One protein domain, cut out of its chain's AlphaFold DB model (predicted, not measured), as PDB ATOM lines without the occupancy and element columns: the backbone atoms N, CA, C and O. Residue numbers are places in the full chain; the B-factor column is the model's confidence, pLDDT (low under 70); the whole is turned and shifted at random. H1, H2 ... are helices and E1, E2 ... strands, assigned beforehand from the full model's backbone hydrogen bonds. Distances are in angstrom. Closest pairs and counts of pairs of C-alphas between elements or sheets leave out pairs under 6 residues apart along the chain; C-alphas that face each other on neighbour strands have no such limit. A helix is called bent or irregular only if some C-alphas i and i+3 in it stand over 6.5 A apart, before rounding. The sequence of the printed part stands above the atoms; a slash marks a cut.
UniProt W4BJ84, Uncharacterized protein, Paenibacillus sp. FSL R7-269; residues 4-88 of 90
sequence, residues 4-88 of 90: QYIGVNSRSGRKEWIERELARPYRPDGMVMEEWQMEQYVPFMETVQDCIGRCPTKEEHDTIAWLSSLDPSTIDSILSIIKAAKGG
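What this domain is: This is residues 4 to 88 of the 90 residues of an uncharacterized protein of Paenibacillus sp. FSL R7-269 (UniProt W4BJ84). A small three-stranded sheet stands at one end of an elongated domain; H1 runs from it toward the other end, and H3, which is apart from the sheet's strands, runs side by side with H1 the same way. H1 starts where E3 ends and only grazes the sheet, while H2 brings the chain back between H1 and H3, steeply tilted to both. The printed part has 85 residues, with the order E1 E2 E3 H1 H2 H3; the sheet is E1 - E2 - E3, all antiparallel, and the class is mixed, helices and strands. The whole is compact, with a radius of gyration of the C-alphas of 13.7 A, and spans 46 by 25 by 18 A.

How they stand to each other: Begin at E1, residues 4 to 8, and go on to E2, residues 15 to 19, which forms a hairpin with it; look for N 6 and O 16, 2.9 A apart. E2 forms a second hairpin with E3, residues 31 to 34, where N 33 and O 17 are 2.8 A apart. The three strands are a meander, each the antiparallel neighbour of the one before, with E1 and E3 as edge strands. Next comes H1, residues 35 to 52, which only grazes the sheet with its residues 35 to 41. H2, residues 58 to 68, is close to H1 but not clearly touching: their closest C-alphas, of Met 45 and His 61, are 8.0 A apart, at a steep tilt of 56 degrees, opposite ways. H3, residues 72 to 87, touches H1, the closest C-alphas being those of Cys 51 and Lys 83 at 6.4 A, at a shallow tilt of 11 degrees, the same way. H2 and H3 touch only at the corner by their link, with residues 74 to 78 of H3 alone; the closest C-alphas, of Ser 68 and Thr 74, are 5.2 A apart. H2 and H3 are apart from E1 and E2, for instance. Every O i to N i+4 pair is within hydrogen-bond range in H2 and H3, and 12 of 14 are in H1.

Where its parts are: Find C-alpha 4 at (-41.318, 18.796, -29.249), where E1 begins; it is 12.4 A long, E2 13.6 A and E3 10.2 A. From C-alpha 35 at (-52.545, 14.715, -27.241) H1 runs 26.0 A; it is neither bent nor irregular, but only just: C-alphas 39 and 42 are 6.3 A apart. H2 is 15.4 A long, and H3 runs 22.2 A to C-alpha 87 at (-42.212, -12.579, -40.635).

The domain as a whole: The two C-alphas farthest apart are those of Ser 10 and Gly 88, at 46.7 A. The printed part has no cut, and the link from E2 to E3, 11 residues, is long. The mean pLDDT of the printed part is 90.1, and residues 87 to 88 are under 70.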
ATOM      1  N   GLN A   4     -41.442  17.731 -30.243       95.94
ATOM      2  CA  GLN A   4     -41.318  18.796 -29.249       95.94
ATOM      3  C   GLN A   4     -42.678  19.267 -28.754       95.94
ATOM      4  O   GLN A   4     -43.577  19.526 -29.544       95.94
ATOM      5  N   TYR A   5     -42.826  19.415 -27.439       96.00
ATOM      6  CA  TYR A   5     -44.014  20.027 -26.849       96.00
ATOM      7  C   TYR A   5     -44.064  21.522 -27.188       96.00
ATOM      8  O   TYR A   5     -43.080  22.230 -26.962       96.00
ATOM      9  N   ILE A   6     -45.198  22.004 -27.707       96.31
ATOM     10  CA  ILE A   6     -45.356  23.406 -28.137       96.31
ATOM     11  C   ILE A   6     -46.380  24.198 -27.324       96.31
ATOM     12  O   ILE A   6     -46.408  25.423 -27.419       96.31
ATOM     13  N   GLY A   7     -47.193  23.535 -26.497       96.44
ATOM     14  CA  GLY A   7     -48.134  24.215 -25.610       96.44
ATOM     15  C   GLY A   7     -49.459  23.484 -25.451       96.44
ATOM     16  O   GLY A   7     -49.552  22.268 -25.597       96.44
ATOM     17  N   VAL A   8     -50.493  24.239 -25.092       96.31
ATOM     18  CA  VAL A   8     -51.869  23.748 -24.982       96.31
ATOM     19  C   VAL A   8     -52.710  24.461 -26.030       96.31
ATOM     20  O   VAL A   8     -52.716  25.692 -26.087       96.31
ATOM     21  N   ASN A   9     -53.439  23.694 -26.836       94.06
ATOM     22  CA  ASN A   9     -54.384  24.219 -27.805       94.06
ATOM     23  C   ASN A   9     -55.483  25.000 -27.071       94.06
ATOM     24  O   ASN A   9     -56.211  24.455 -26.240       94.06
ATOM     25  N   SER A  10     -55.637  26.281 -27.397       93.38
ATOM     26  CA  SER A  10     -56.590  27.167 -26.719       93.38
ATOM     27  C   SER A  10     -58.061  26.806 -26.955       93.38
ATOM     28  O   SER A  10     -58.920  27.242 -26.191       93.38
ATOM     29  N   ARG A  11     -58.370  26.023 -27.998       91.50
ATOM     30  CA  ARG A  11     -59.731  25.586 -28.339       91.50
ATOM     31  C   ARG A  11     -60.092  24.259 -27.689       91.50
ATOM     32  O   ARG A  11     -61.192  24.135 -27.162       91.50
ATOM     33  N   SER A  12     -59.204  23.267 -27.758       91.25
ATOM     34  CA  SER A  12     -59.473  21.919 -27.237       91.25
ATOM     35  C   SER A  12     -59.007  21.726 -25.791       91.25
ATOM     36  O   SER A  12     -59.442  20.781 -25.138       91.25
ATOM     37  N   GLY A  13     -58.135  22.603 -25.279       95.56
ATOM     38  CA  GLY A  13     -57.507  22.462 -23.962       95.56
ATOM     39  C   GLY A  13     -56.498  21.311 -23.884       95.56
ATOM     40  O   GLY A  13     -56.009  20.999 -22.800       95.56
ATOM     41  N   ARG A  14     -56.192  20.670 -25.017       95.06
ATOM     42  CA  ARG A  14     -55.273  19.536 -25.103       95.06
ATOM     43  C   ARG A  14     -53.860  20.016 -25.347       95.06
ATOM     44  O   ARG A  14     -53.640  21.055 -25.967       95.06
ATOM     45  N   LYS A  15     -52.893  19.244 -24.873       96.94
ATOM     46  CA  LYS A  15     -51.487  19.487 -25.192       96.94
ATOM     47  C   LYS A  15     -51.250  19.323 -26.697       96.94
ATOM     48  O   LYS A  15     -51.899  18.500 -27.343       96.94
ATOM     49  N   GLU A  16     -50.313  20.098 -27.226       96.81
ATOM     50  CA  GLU A  16     -49.849  20.021 -28.606       96.81
ATOM     51  C   GLU A  16     -48.348  19.771 -28.660       96.81
ATOM     52  O   GLU A  16     -47.561  20.304 -27.866       96.81
ATOM     53  N   TRP A  17     -47.963  18.982 -29.652       96.31
ATOM     54  CA  TRP A  17     -46.586  18.683 -29.999       96.31
ATOM     55  C   TRP A  17     -46.363  18.951 -31.476       96.31
ATOM     56  O   TRP A  17     -47.302  18.952 -32.268       96.31
ATOM     57  N   ILE A  18     -45.109  19.160 -31.848       95.44
ATOM     58  CA  ILE A  18     -44.676  19.296 -33.230       95.44
ATOM     59  C   ILE A  18     -43.611  18.251 -33.537       95.44
ATOM     60  O   ILE A  18     -42.628  18.140 -32.810       95.44
ATOM     61  N   GLU A  19     -43.809  17.490 -34.607       93.88
ATOM     62  CA  GLU A  19     -42.780  16.633 -35.194       93.88
ATOM     63  C   GLU A  19     -42.064  17.416 -36.298       93.88
ATOM     64  O   GLU A  19     -42.610  17.641 -37.388       93.88
ATOM     65  N   ARG A  20     -40.845  17.867 -36.000       93.44
ATOM     66  CA  ARG A  20     -40.070  18.761 -36.870       93.44
ATOM     67  C   ARG A  20     -39.428  18.045 -38.048       93.44
ATOM     68  O   ARG A  20     -39.210  18.676 -39.085       93.44
ATOM     69  N   GLU A  21     -39.166  16.740 -37.956       90.19
ATOM     70  CA  GLU A  21     -38.655  15.984 -39.108       90.19
ATOM     71  C   GLU A  21     -39.648  16.022 -40.276       90.19
ATOM     72  O   GLU A  21     -39.233  16.041 -41.438       90.19
ATOM     73  N   LEU A  22     -40.944  16.152 -39.973       90.50
ATOM     74  CA  LEU A  22     -42.037  16.275 -40.939       90.50
ATOM     75  C   LEU A  22     -42.242  17.710 -41.465       90.50
ATOM     76  O   LEU A  22     -43.294  18.031 -42.023       90.50
ATOM     77  N   ALA A  23     -41.249  18.591 -41.313       90.69
ATOM     78  CA  ALA A  23     -41.246  19.911 -41.937       90.69
ATOM     79  C   ALA A  23     -41.244  19.812 -43.473       90.69
ATOM     80  O   ALA A  23     -40.422  19.103 -44.074       90.69
ATOM     81  N   ARG A  24     -42.149  20.572 -44.105       83.75
ATOM     82  CA  ARG A  24     -42.388  20.635 -45.558       83.75
ATOM     83  C   ARG A  24     -42.469  22.088 -46.049       83.75
ATOM     84  O   ARG A  24     -42.767  22.969 -45.248       83.75
ATOM     85  N   PRO A  25     -42.330  22.368 -47.361       88.94
ATOM     86  CA  PRO A  25     -42.434  23.737 -47.887       88.94
ATOM     87  C   PRO A  25     -43.734  24.472 -47.520       88.94
ATOM     88  O   PRO A  25     -43.720  25.678 -47.308       88.94
ATOM     89  N   TYR A  26     -44.854  23.749 -47.412       86.25
ATOM     90  CA  TYR A  26     -46.166  24.293 -47.028       86.25
ATOM     91  C   TYR A  26     -46.502  24.115 -45.535       86.25
ATOM     92  O   TYR A  26     -47.583  24.496 -45.094       86.25
ATOM     93  N   ARG A  27     -45.594  23.513 -44.758       85.69
ATOM     94  CA  ARG A  27     -45.683  23.350 -43.301       85.69
ATOM     95  C   ARG A  27     -44.256  23.376 -42.723       85.69
ATOM     96  O   ARG A  27     -43.716  22.316 -42.401       85.69
ATOM     97  N   PRO A  28     -43.611  24.555 -42.687       88.31
ATOM     98  CA  PRO A  28     -42.169  24.667 -42.462       88.31
ATOM     99  C   PRO A  28     -41.743  24.276 -41.045       88.31
ATOM    100  O   PRO A  28     -40.613  23.843 -40.857       88.31
ATOM    101  N   ASP A  29     -42.649  24.376 -40.075       89.62
ATOM    102  CA  ASP A  29     -42.335  24.110 -38.669       89.62
ATOM    103  C   ASP A  29     -42.401  22.616 -38.306       89.62
ATOM    104  O   ASP A  29     -41.870  22.209 -37.276       89.62
ATOM    105  N   GLY A  30     -43.024  21.785 -39.150       92.06
ATOM    106  CA  GLY A  30     -43.288  20.375 -38.853       92.06
ATOM    107  C   GLY A  30     -44.762  20.069 -38.620       92.06
ATOM    108  O   GLY A  30     -45.620  20.945 -38.695       92.06
ATOM    109  N   MET A  31     -45.083  18.798 -38.385       91.94
ATOM    110  CA  MET A  31     -46.458  18.345 -38.171       91.94
ATOM    111  C   MET A  31     -46.892  18.572 -36.727       91.94
ATOM    112  O   MET A  31     -46.371  17.930 -35.823       91.94
ATOM    113  N   VAL A  32     -47.876  19.452 -36.528       93.12
ATOM    114  CA  VAL A  32     -48.518  19.642 -35.223       93.12
ATOM    115  C   VAL A  32     -49.523  18.521 -34.966       93.12
ATOM    116  O   VAL A  32     -50.293  18.162 -35.860       93.12
ATOM    117  N   MET A  33     -49.502  17.982 -33.751       93.44
ATOM    118  CA  MET A  33     -50.369  16.910 -33.276       93.44
ATOM    119  C   MET A  33     -50.902  17.245 -31.883       93.44
ATOM    120  O   MET A  33     -50.158  17.713 -31.019       93.44
ATOM    121  N   GLU A  34     -52.186  16.983 -31.652       94.25
ATOM    122  CA  GLU A  34     -52.785  17.041 -30.316       94.25
ATOM    123  C   GLU A  34     -52.497  15.765 -29.505       94.25
ATOM    124  O   GLU A  34     -52.119  14.725 -30.040       94.25
ATOM    125  N   GLU A  35     -52.759  15.816 -28.199       93.00
ATOM    126  CA  GLU A  35     -52.545  14.715 -27.241       93.00
ATOM    127  C   GLU A  35     -53.106  13.364 -27.689       93.00
ATOM    128  O   GLU A  35     -52.400  12.364 -27.651       93.00
ATOM    129  N   TRP A  36     -54.329  13.328 -28.212       90.44
ATOM    130  CA  TRP A  36     -54.938  12.082 -28.687       90.44
ATOM    131  C   TRP A  36     -54.271  11.523 -29.957       90.44
ATOM    132  O   TRP A  36     -54.303  10.320 -30.197       90.44
ATOM    133  N   GLN A  37     -53.663  12.378 -30.784       91.31
ATOM    134  CA  GLN A  37     -52.908  11.948 -31.966       91.31
ATOM    135  C   GLN A  37     -51.560  11.368 -31.552       91.31
ATOM    136  O   GLN A  37     -51.108  10.382 -32.131       91.31
ATOM    137  N   MET A  38     -50.949  11.943 -30.514       92.44
ATOM    138  CA  MET A  38     -49.699  11.459 -29.934       92.44
ATOM    139  C   MET A  38     -49.811  10.033 -29.399       92.44
ATOM    140  O   MET A  38     -48.891   9.238 -29.598       92.44
ATOM    141  N   GLU A  39     -50.947   9.700 -28.781       90.75
ATOM    142  CA  GLU A  39     -51.247   8.355 -28.272       90.75
ATOM    143  C   GLU A  39     -51.230   7.280 -29.367       90.75
ATOM    144  O   GLU A  39     -50.939   6.123 -29.078       90.75
ATOM    145  N   GLN A  40     -51.512   7.647 -30.620       89.88
ATOM    146  CA  GLN A  40     -51.440   6.738 -31.769       89.88
ATOM    147  C   GLN A  40     -50.071   6.794 -32.447       89.88
ATOM    148  O   GLN A  40     -49.476   5.770 -32.777       89.88
ATOM    149  N   TYR A  41     -49.562   8.006 -32.652       90.88
ATOM    150  CA  TYR A  41     -48.381   8.268 -33.457       90.88
ATOM    151  C   TYR A  41     -47.093   7.690 -32.853       90.88
ATOM    152  O   TYR A  41     -46.320   7.060 -33.575       90.88
ATOM    153  N   VAL A  42     -46.865   7.852 -31.545       92.06
ATOM    154  CA  VAL A  42     -45.625   7.370 -30.907       92.06
ATOM    155  C   VAL A  42     -45.538   5.841 -30.933       92.06
ATOM    156  O   VAL A  42     -44.573   5.335 -31.510       92.06
ATOM    157  N   PRO A  43     -46.543   5.083 -30.442       91.69
ATOM    158  CA  PRO A  43     -46.494   3.622 -30.506       91.69
ATOM    159  C   PRO A  43     -46.408   3.097 -31.941       91.69
ATOM    160  O   PRO A  43     -45.763   2.079 -32.202       91.69
ATOM    161  N   PHE A  44     -47.047   3.793 -32.887       91.25
ATOM    162  CA  PHE A  44     -46.973   3.451 -34.300       91.25
ATOM    163  C   PHE A  44     -45.540   3.552 -34.830       91.25
ATOM    164  O   PHE A  44     -45.024   2.572 -35.372       91.25
ATOM    165  N   MET A  45     -44.876   4.692 -34.634       91.75
ATOM    166  CA  MET A  45     -43.511   4.912 -35.119       91.75
ATOM    167  C   MET A  45     -42.484   4.016 -34.421       91.75
ATOM    168  O   MET A  45     -41.593   3.488 -35.088       91.75
ATOM    169  N   GLU A  46     -42.640   3.777 -33.117       92.75
ATOM    170  CA  GLU A  46     -41.819   2.815 -32.369       92.75
ATOM    171  C   GLU A  46     -41.971   1.398 -32.940       92.75
ATOM    172  O   GLU A  46     -40.980   0.736 -33.247       92.75
ATOM    173  N   THR A  47     -43.208   0.960 -33.202       91.38
ATOM    174  CA  THR A  47     -43.464  -0.360 -33.799       91.38
ATOM    175  C   THR A  47     -42.869  -0.473 -35.203       91.38
ATOM    176  O   THR A  47     -42.328  -1.522 -35.561       91.38
ATOM    177  N   VAL A  48     -42.961   0.583 -36.019       90.75
ATOM    178  CA  VAL A  48     -42.339   0.618 -37.351       90.75
ATOM    179  C   VAL A  48     -40.826   0.449 -37.226       90.75
ATOM    180  O   VAL A  48     -40.266  -0.420 -37.899       90.75
ATOM    181  N   GLN A  49     -40.179   1.220 -36.349       92.31
ATOM    182  CA  GLN A  49     -38.739   1.151 -36.095       92.31
ATOM    183  C   GLN A  49     -38.307  -0.250 -35.638       92.31
ATOM    184  O   GLN A  49     -37.353  -0.810 -36.187       92.31
ATOM    185  N   ASP A  50     -39.046  -0.858 -34.712       91.62
ATOM    186  CA  ASP A  50     -38.803  -2.227 -34.242       91.62
ATOM    187  C   ASP A  50     -38.984  -3.270 -35.349       91.62
ATOM    188  O   ASP A  50     -38.332  -4.324 -35.360       91.62
ATOM    189  N   CYS A  51     -39.891  -3.018 -36.291       89.31
ATOM    190  CA  CYS A  51     -40.122  -3.933 -37.396       89.31
ATOM    191  C   CYS A  51     -39.024  -3.859 -38.458       89.31
ATOM    192  O   CYS A  51     -38.566  -4.907 -38.912       89.31
ATOM    193  N   ILE A  52     -38.591  -2.654 -38.828       89.00
ATOM    194  CA  ILE A  52     -37.561  -2.454 -39.857       89.00
ATOM    195  C   ILE A  52     -36.128  -2.574 -39.307       89.00
ATOM    196  O   ILE A  52     -35.187  -2.688 -40.090       89.00
ATOM    197  N   GLY A  53     -35.942  -2.552 -37.981       90.38
ATOM    198  CA  GLY A  53     -34.640  -2.719 -37.317       90.38
ATOM    199  C   GLY A  53     -33.727  -1.489 -37.379       90.38
ATOM    200  O   GLY A  53     -32.533  -1.589 -37.105       90.38
ATOM    201  N   ARG A  54     -34.270  -0.330 -37.762       92.25
ATOM    202  CA  ARG A  54     -33.582   0.966 -37.820       92.25
ATOM    203  C   ARG A  54     -34.598   2.097 -37.698       92.25
ATOM    204  O   ARG A  54     -35.791   1.874 -37.869       92.25
ATOM    205  N   CYS A  55     -34.137   3.323 -37.481       90.12
ATOM    206  CA  CYS A  55     -35.011   4.482 -37.637       90.12
ATOM    207  C   CYS A  55     -35.461   4.604 -39.111       90.12
ATOM    208  O   CYS A  55     -34.625   4.430 -40.013       90.12
ATOM    209  N   PRO A  56     -36.746   4.900 -39.379       89.06
ATOM    210  CA  PRO A  56     -37.199   5.266 -40.718       89.06
ATOM    211  C   PRO A  56     -36.426   6.481 -41.239       89.06
ATOM    212  O   PRO A  56     -36.047   7.358 -40.459       89.06
ATOM    213  N   THR A  57     -36.193   6.555 -42.550       91.56
ATOM    214  CA  THR A  57     -35.706   7.805 -43.152       91.56
ATOM    215  C   THR A  57     -36.786   8.880 -43.053       91.56
ATOM    216  O   THR A  57     -37.959   8.578 -42.821       91.56
ATOM    217  N   LYS A  58     -36.412  10.146 -43.268       89.31
ATOM    218  CA  LYS A  58     -37.379  11.248 -43.295       89.31
ATOM    219  C   LYS A  58     -38.502  10.981 -44.301       89.31
ATOM    220  O   LYS A  58     -39.659  11.221 -43.990       89.31
ATOM    221  N   GLU A  59     -38.179  10.457 -45.479       89.94
ATOM    222  CA  GLU A  59     -39.145  10.162 -46.542       89.94
ATOM    223  C   GLU A  59     -40.066   8.993 -46.178       89.94
ATOM    224  O   GLU A  59     -41.267   9.049 -46.445       89.94
ATOM    225  N   GLU A  60     -39.532   7.941 -45.551       90.44
ATOM    226  CA  GLU A  60     -40.327   6.800 -45.078       90.44
ATOM    227  C   GLU A  60     -41.283   7.231 -43.970       90.44
ATOM    228  O   GLU A  60     -42.478   6.947 -44.032       90.44
ATOM    229  N   HIS A  61     -40.765   7.972 -42.994       90.56
ATOM    230  CA  HIS A  61     -41.543   8.553 -41.913       90.56
ATOM    231  C   HIS A  61     -42.667   9.444 -42.464       90.56
ATOM    232  O   HIS A  61     -43.836   9.267 -42.122       90.56
ATOM    233  N   ASP A  62     -42.332  10.350 -43.375       88.94
ATOM    234  CA  ASP A  62     -43.280  11.269 -43.991       88.94
ATOM    235  C   ASP A  62     -44.369  10.552 -44.800       88.94
ATOM    236  O   ASP A  62     -45.549  10.904 -44.719       88.94
ATOM    237  N   THR A  63     -43.997   9.498 -45.524       89.81
ATOM    238  CA  THR A  63     -44.936   8.649 -46.268       89.81
ATOM    239  C   THR A  63     -45.883   7.914 -45.325       89.81
ATOM    240  O   THR A  63     -47.091   7.903 -45.548       89.81
ATOM    241  N   ILE A  64     -45.357   7.327 -44.251       88.62
ATOM    242  CA  ILE A  64     -46.131   6.561 -43.269       88.62
ATOM    243  C   ILE A  64     -47.097   7.469 -42.490       88.62
ATOM    244  O   ILE A  64     -48.276   7.135 -42.324       88.62
ATOM    245  N   ALA A  65     -46.634   8.644 -42.059       87.12
ATOM    246  CA  ALA A  65     -47.469   9.641 -41.393       87.12
ATOM    247  C   ALA A  65     -48.585  10.151 -42.321       87.12
ATOM    248  O   ALA A  65     -49.738  10.268 -41.906       87.12
ATOM    249  N   TRP A  66     -48.270  10.395 -43.597       88.44
ATOM    250  CA  TRP A  66     -49.256  10.809 -44.595       88.44
ATOM    251  C   TRP A  66     -50.299   9.719 -44.885       88.44
ATOM    252  O   TRP A  66     -51.495  10.005 -44.854       88.44
ATOM    253  N   LEU A  67     -49.864   8.474 -45.114       88.25
ATOM    254  CA  LEU A  67     -50.757   7.346 -45.400       88.25
ATOM    255  C   LEU A  67     -51.706   7.060 -44.243       88.25
ATOM    256  O   LEU A  67     -52.892   6.845 -44.469       88.25
ATOM    257  N   SER A  68     -51.192   7.061 -43.013       88.19
ATOM    258  CA  SER A  68     -52.008   6.757 -41.840       88.19
ATOM    259  C   SER A  68     -53.038   7.839 -41.543       88.19
ATOM    260  O   SER A  68     -54.080   7.524 -40.982       88.19
ATOM    261  N   SER A  69     -52.753   9.113 -41.856       86.19
ATOM    262  CA  SER A  69     -53.533  10.268 -41.368       86.19
ATOM    263  C   SER A  69     -53.785  10.239 -39.850       86.19
ATOM    264  O   SER A  69     -54.686  10.910 -39.350       86.19
ATOM    265  N   LEU A  70     -52.979   9.458 -39.119       83.94
ATOM    266  CA  LEU A  70     -53.166   9.097 -37.714       83.94
ATOM    267  C   LEU A  70     -54.535   8.465 -37.389       83.94
ATOM    268  O   LEU A  70     -54.992   8.521 -36.249       83.94
ATOM    269  N   ASP A  71     -55.183   7.854 -38.383       88.44
ATOM    270  CA  ASP A  71     -56.390   7.056 -38.206       88.44
ATOM    271  C   ASP A  71     -56.029   5.652 -37.676       88.44
ATOM    272  O   ASP A  71     -55.221   4.958 -38.307       88.44
ATOM    273  N   PRO A  72     -56.635   5.190 -36.564       86.88
ATOM    274  CA  PRO A  72     -56.295   3.903 -35.957       86.88
ATOM    275  C   PRO A  72     -56.430   2.708 -36.909       86.88
ATOM    276  O   PRO A  72     -55.545   1.858 -36.964       86.88
ATOM    277  N   SER A  73     -57.495   2.656 -37.716       90.50
ATOM    278  CA  SER A  73     -57.741   1.517 -38.613       90.50
ATOM    279  C   SER A  73     -56.704   1.425 -39.737       90.50
ATOM    280  O   SER A  73     -56.290   0.336 -40.158       90.50
ATOM    281  N   THR A  74     -56.236   2.585 -40.193       91.75
ATOM    282  CA  THR A  74     -55.196   2.690 -41.212       91.75
ATOM    283  C   THR A  74     -53.824   2.357 -40.628       91.75
ATOM    284  O   THR A  74     -53.062   1.618 -41.255       91.75
ATOM    285  N   ILE A  75     -53.530   2.824 -39.409       91.50
ATOM    286  CA  ILE A  75     -52.327   2.443 -38.651       91.50
ATOM    287  C   ILE A  75     -52.250   0.921 -38.498       91.50
ATOM    288  O   ILE A  75     -51.232   0.326 -38.855       91.50
ATOM    289  N   ASP A  76     -53.329   0.280 -38.046       90.75
ATOM    290  CA  ASP A  76     -53.380  -1.174 -37.855       90.75
ATOM    291  C   ASP A  76     -53.115  -1.934 -39.159       90.75
ATOM    292  O   ASP A  76     -52.362  -2.914 -39.184       90.75
ATOM    293  N   SER A  77     -53.680  -1.448 -40.266       92.50
ATOM    294  CA  SER A  77     -53.469  -2.025 -41.596       92.50
ATOM    295  C   SER A  77     -52.006  -1.915 -42.039       92.50
ATOM    296  O   SER A  77     -51.420  -2.905 -42.486       92.50
ATOM    297  N   ILE A  78     -51.384  -0.744 -41.869       91.19
ATOM    298  CA  ILE A  78     -49.965  -0.525 -42.194       91.19
ATOM    299  C   ILE A  78     -49.074  -1.420 -41.327       91.19
ATOM    300  O   ILE A  78     -48.184  -2.097 -41.844       91.19
ATOM    301  N   LEU A  79     -49.329  -1.476 -40.019       89.62
ATOM    302  CA  LEU A  79     -48.567  -2.316 -39.098       89.62
ATOM    303  C   LEU A  79     -48.696  -3.802 -39.426       89.62
ATOM    304  O   LEU A  79     -47.704  -4.524 -39.343       89.62
ATOM    305  N   SER A  80     -49.885  -4.264 -39.816       90.31
ATOM    306  CA  SER A  80     -50.103  -5.643 -40.262       90.31
ATOM    307  C   SER A  80     -49.230  -5.986 -41.475       90.31
ATOM    308  O   SER A  80     -48.521  -6.993 -41.457       90.31
ATOM    309  N   ILE A  81     -49.186  -5.103 -42.483       89.25
ATOM    310  CA  ILE A  81     -48.344  -5.267 -43.682       89.25
ATOM    311  C   ILE A  81     -46.858  -5.323 -43.305       89.25
ATOM    312  O   ILE A  81     -46.142  -6.232 -43.730       89.25
ATOM    313  N   ILE A  82     -46.389  -4.381 -42.483       88.12
ATOM    314  CA  ILE A  82     -44.983  -4.298 -42.067       88.12
ATOM    315  C   ILE A  82     -44.573  -5.542 -41.259       88.12
ATOM    316  O   ILE A  82     -43.515  -6.129 -41.504       88.12
ATOM    317  N   LYS A  83     -45.417  -5.988 -40.321       87.38
ATOM    318  CA  LYS A  83     -45.172  -7.196 -39.515       87.38
ATOM    319  C   LYS A  83     -45.150  -8.457 -40.377       87.38
ATOM    320  O   LYS A  83     -44.282  -9.305 -40.176       87.38
ATOM    321  N   ALA A  84     -46.055  -8.571 -41.350       87.88
ATOM    322  CA  ALA A  84     -46.068  -9.687 -42.294       87.88
ATOM    323  C   ALA A  84     -44.782  -9.734 -43.133       87.88
ATOM    324  O   ALA A  84     -44.201 -10.805 -43.297       87.88
ATOM    325  N   ALA A  85     -44.286  -8.580 -43.590       85.38
ATOM    326  CA  ALA A  85     -43.018  -8.497 -44.313       85.38
ATOM    327  C   ALA A  85     -41.818  -8.928 -43.448       85.38
ATOM    328  O   ALA A  85     -40.934  -9.627 -43.937       85.38
ATOM    329  N   LYS A  86     -41.809  -8.586 -42.150       78.69
ATOM    330  CA  LYS A  86     -40.781  -9.041 -41.193       78.69
ATOM    331  C   LYS A  86     -40.818 -10.556 -40.960       78.69
ATOM    332  O   LYS A  86     -39.768 -11.179 -40.841       78.69
ATOM    333  N   GLY A  87     -42.013 -11.142 -40.866       68.00
ATOM    334  CA  GLY A  87     -42.212 -12.579 -40.635       68.00
ATOM    335  C   GLY A  87     -42.119 -13.463 -41.887       68.00
ATOM    336  O   GLY A  87     -42.174 -14.680 -41.762       68.00
ATOM    337  N   GLY A  88     -41.990 -12.874 -43.081       50.38
ATOM    338  CA  GLY A  88     -42.098 -13.552 -44.381       50.38
ATOM    339  C   GLY A  88     -40.811 -14.165 -44.951       50.38
ATOM    340  O   GLY A  88     -40.762 -14.462 -46.141       50.38
TER     341      GLY A  88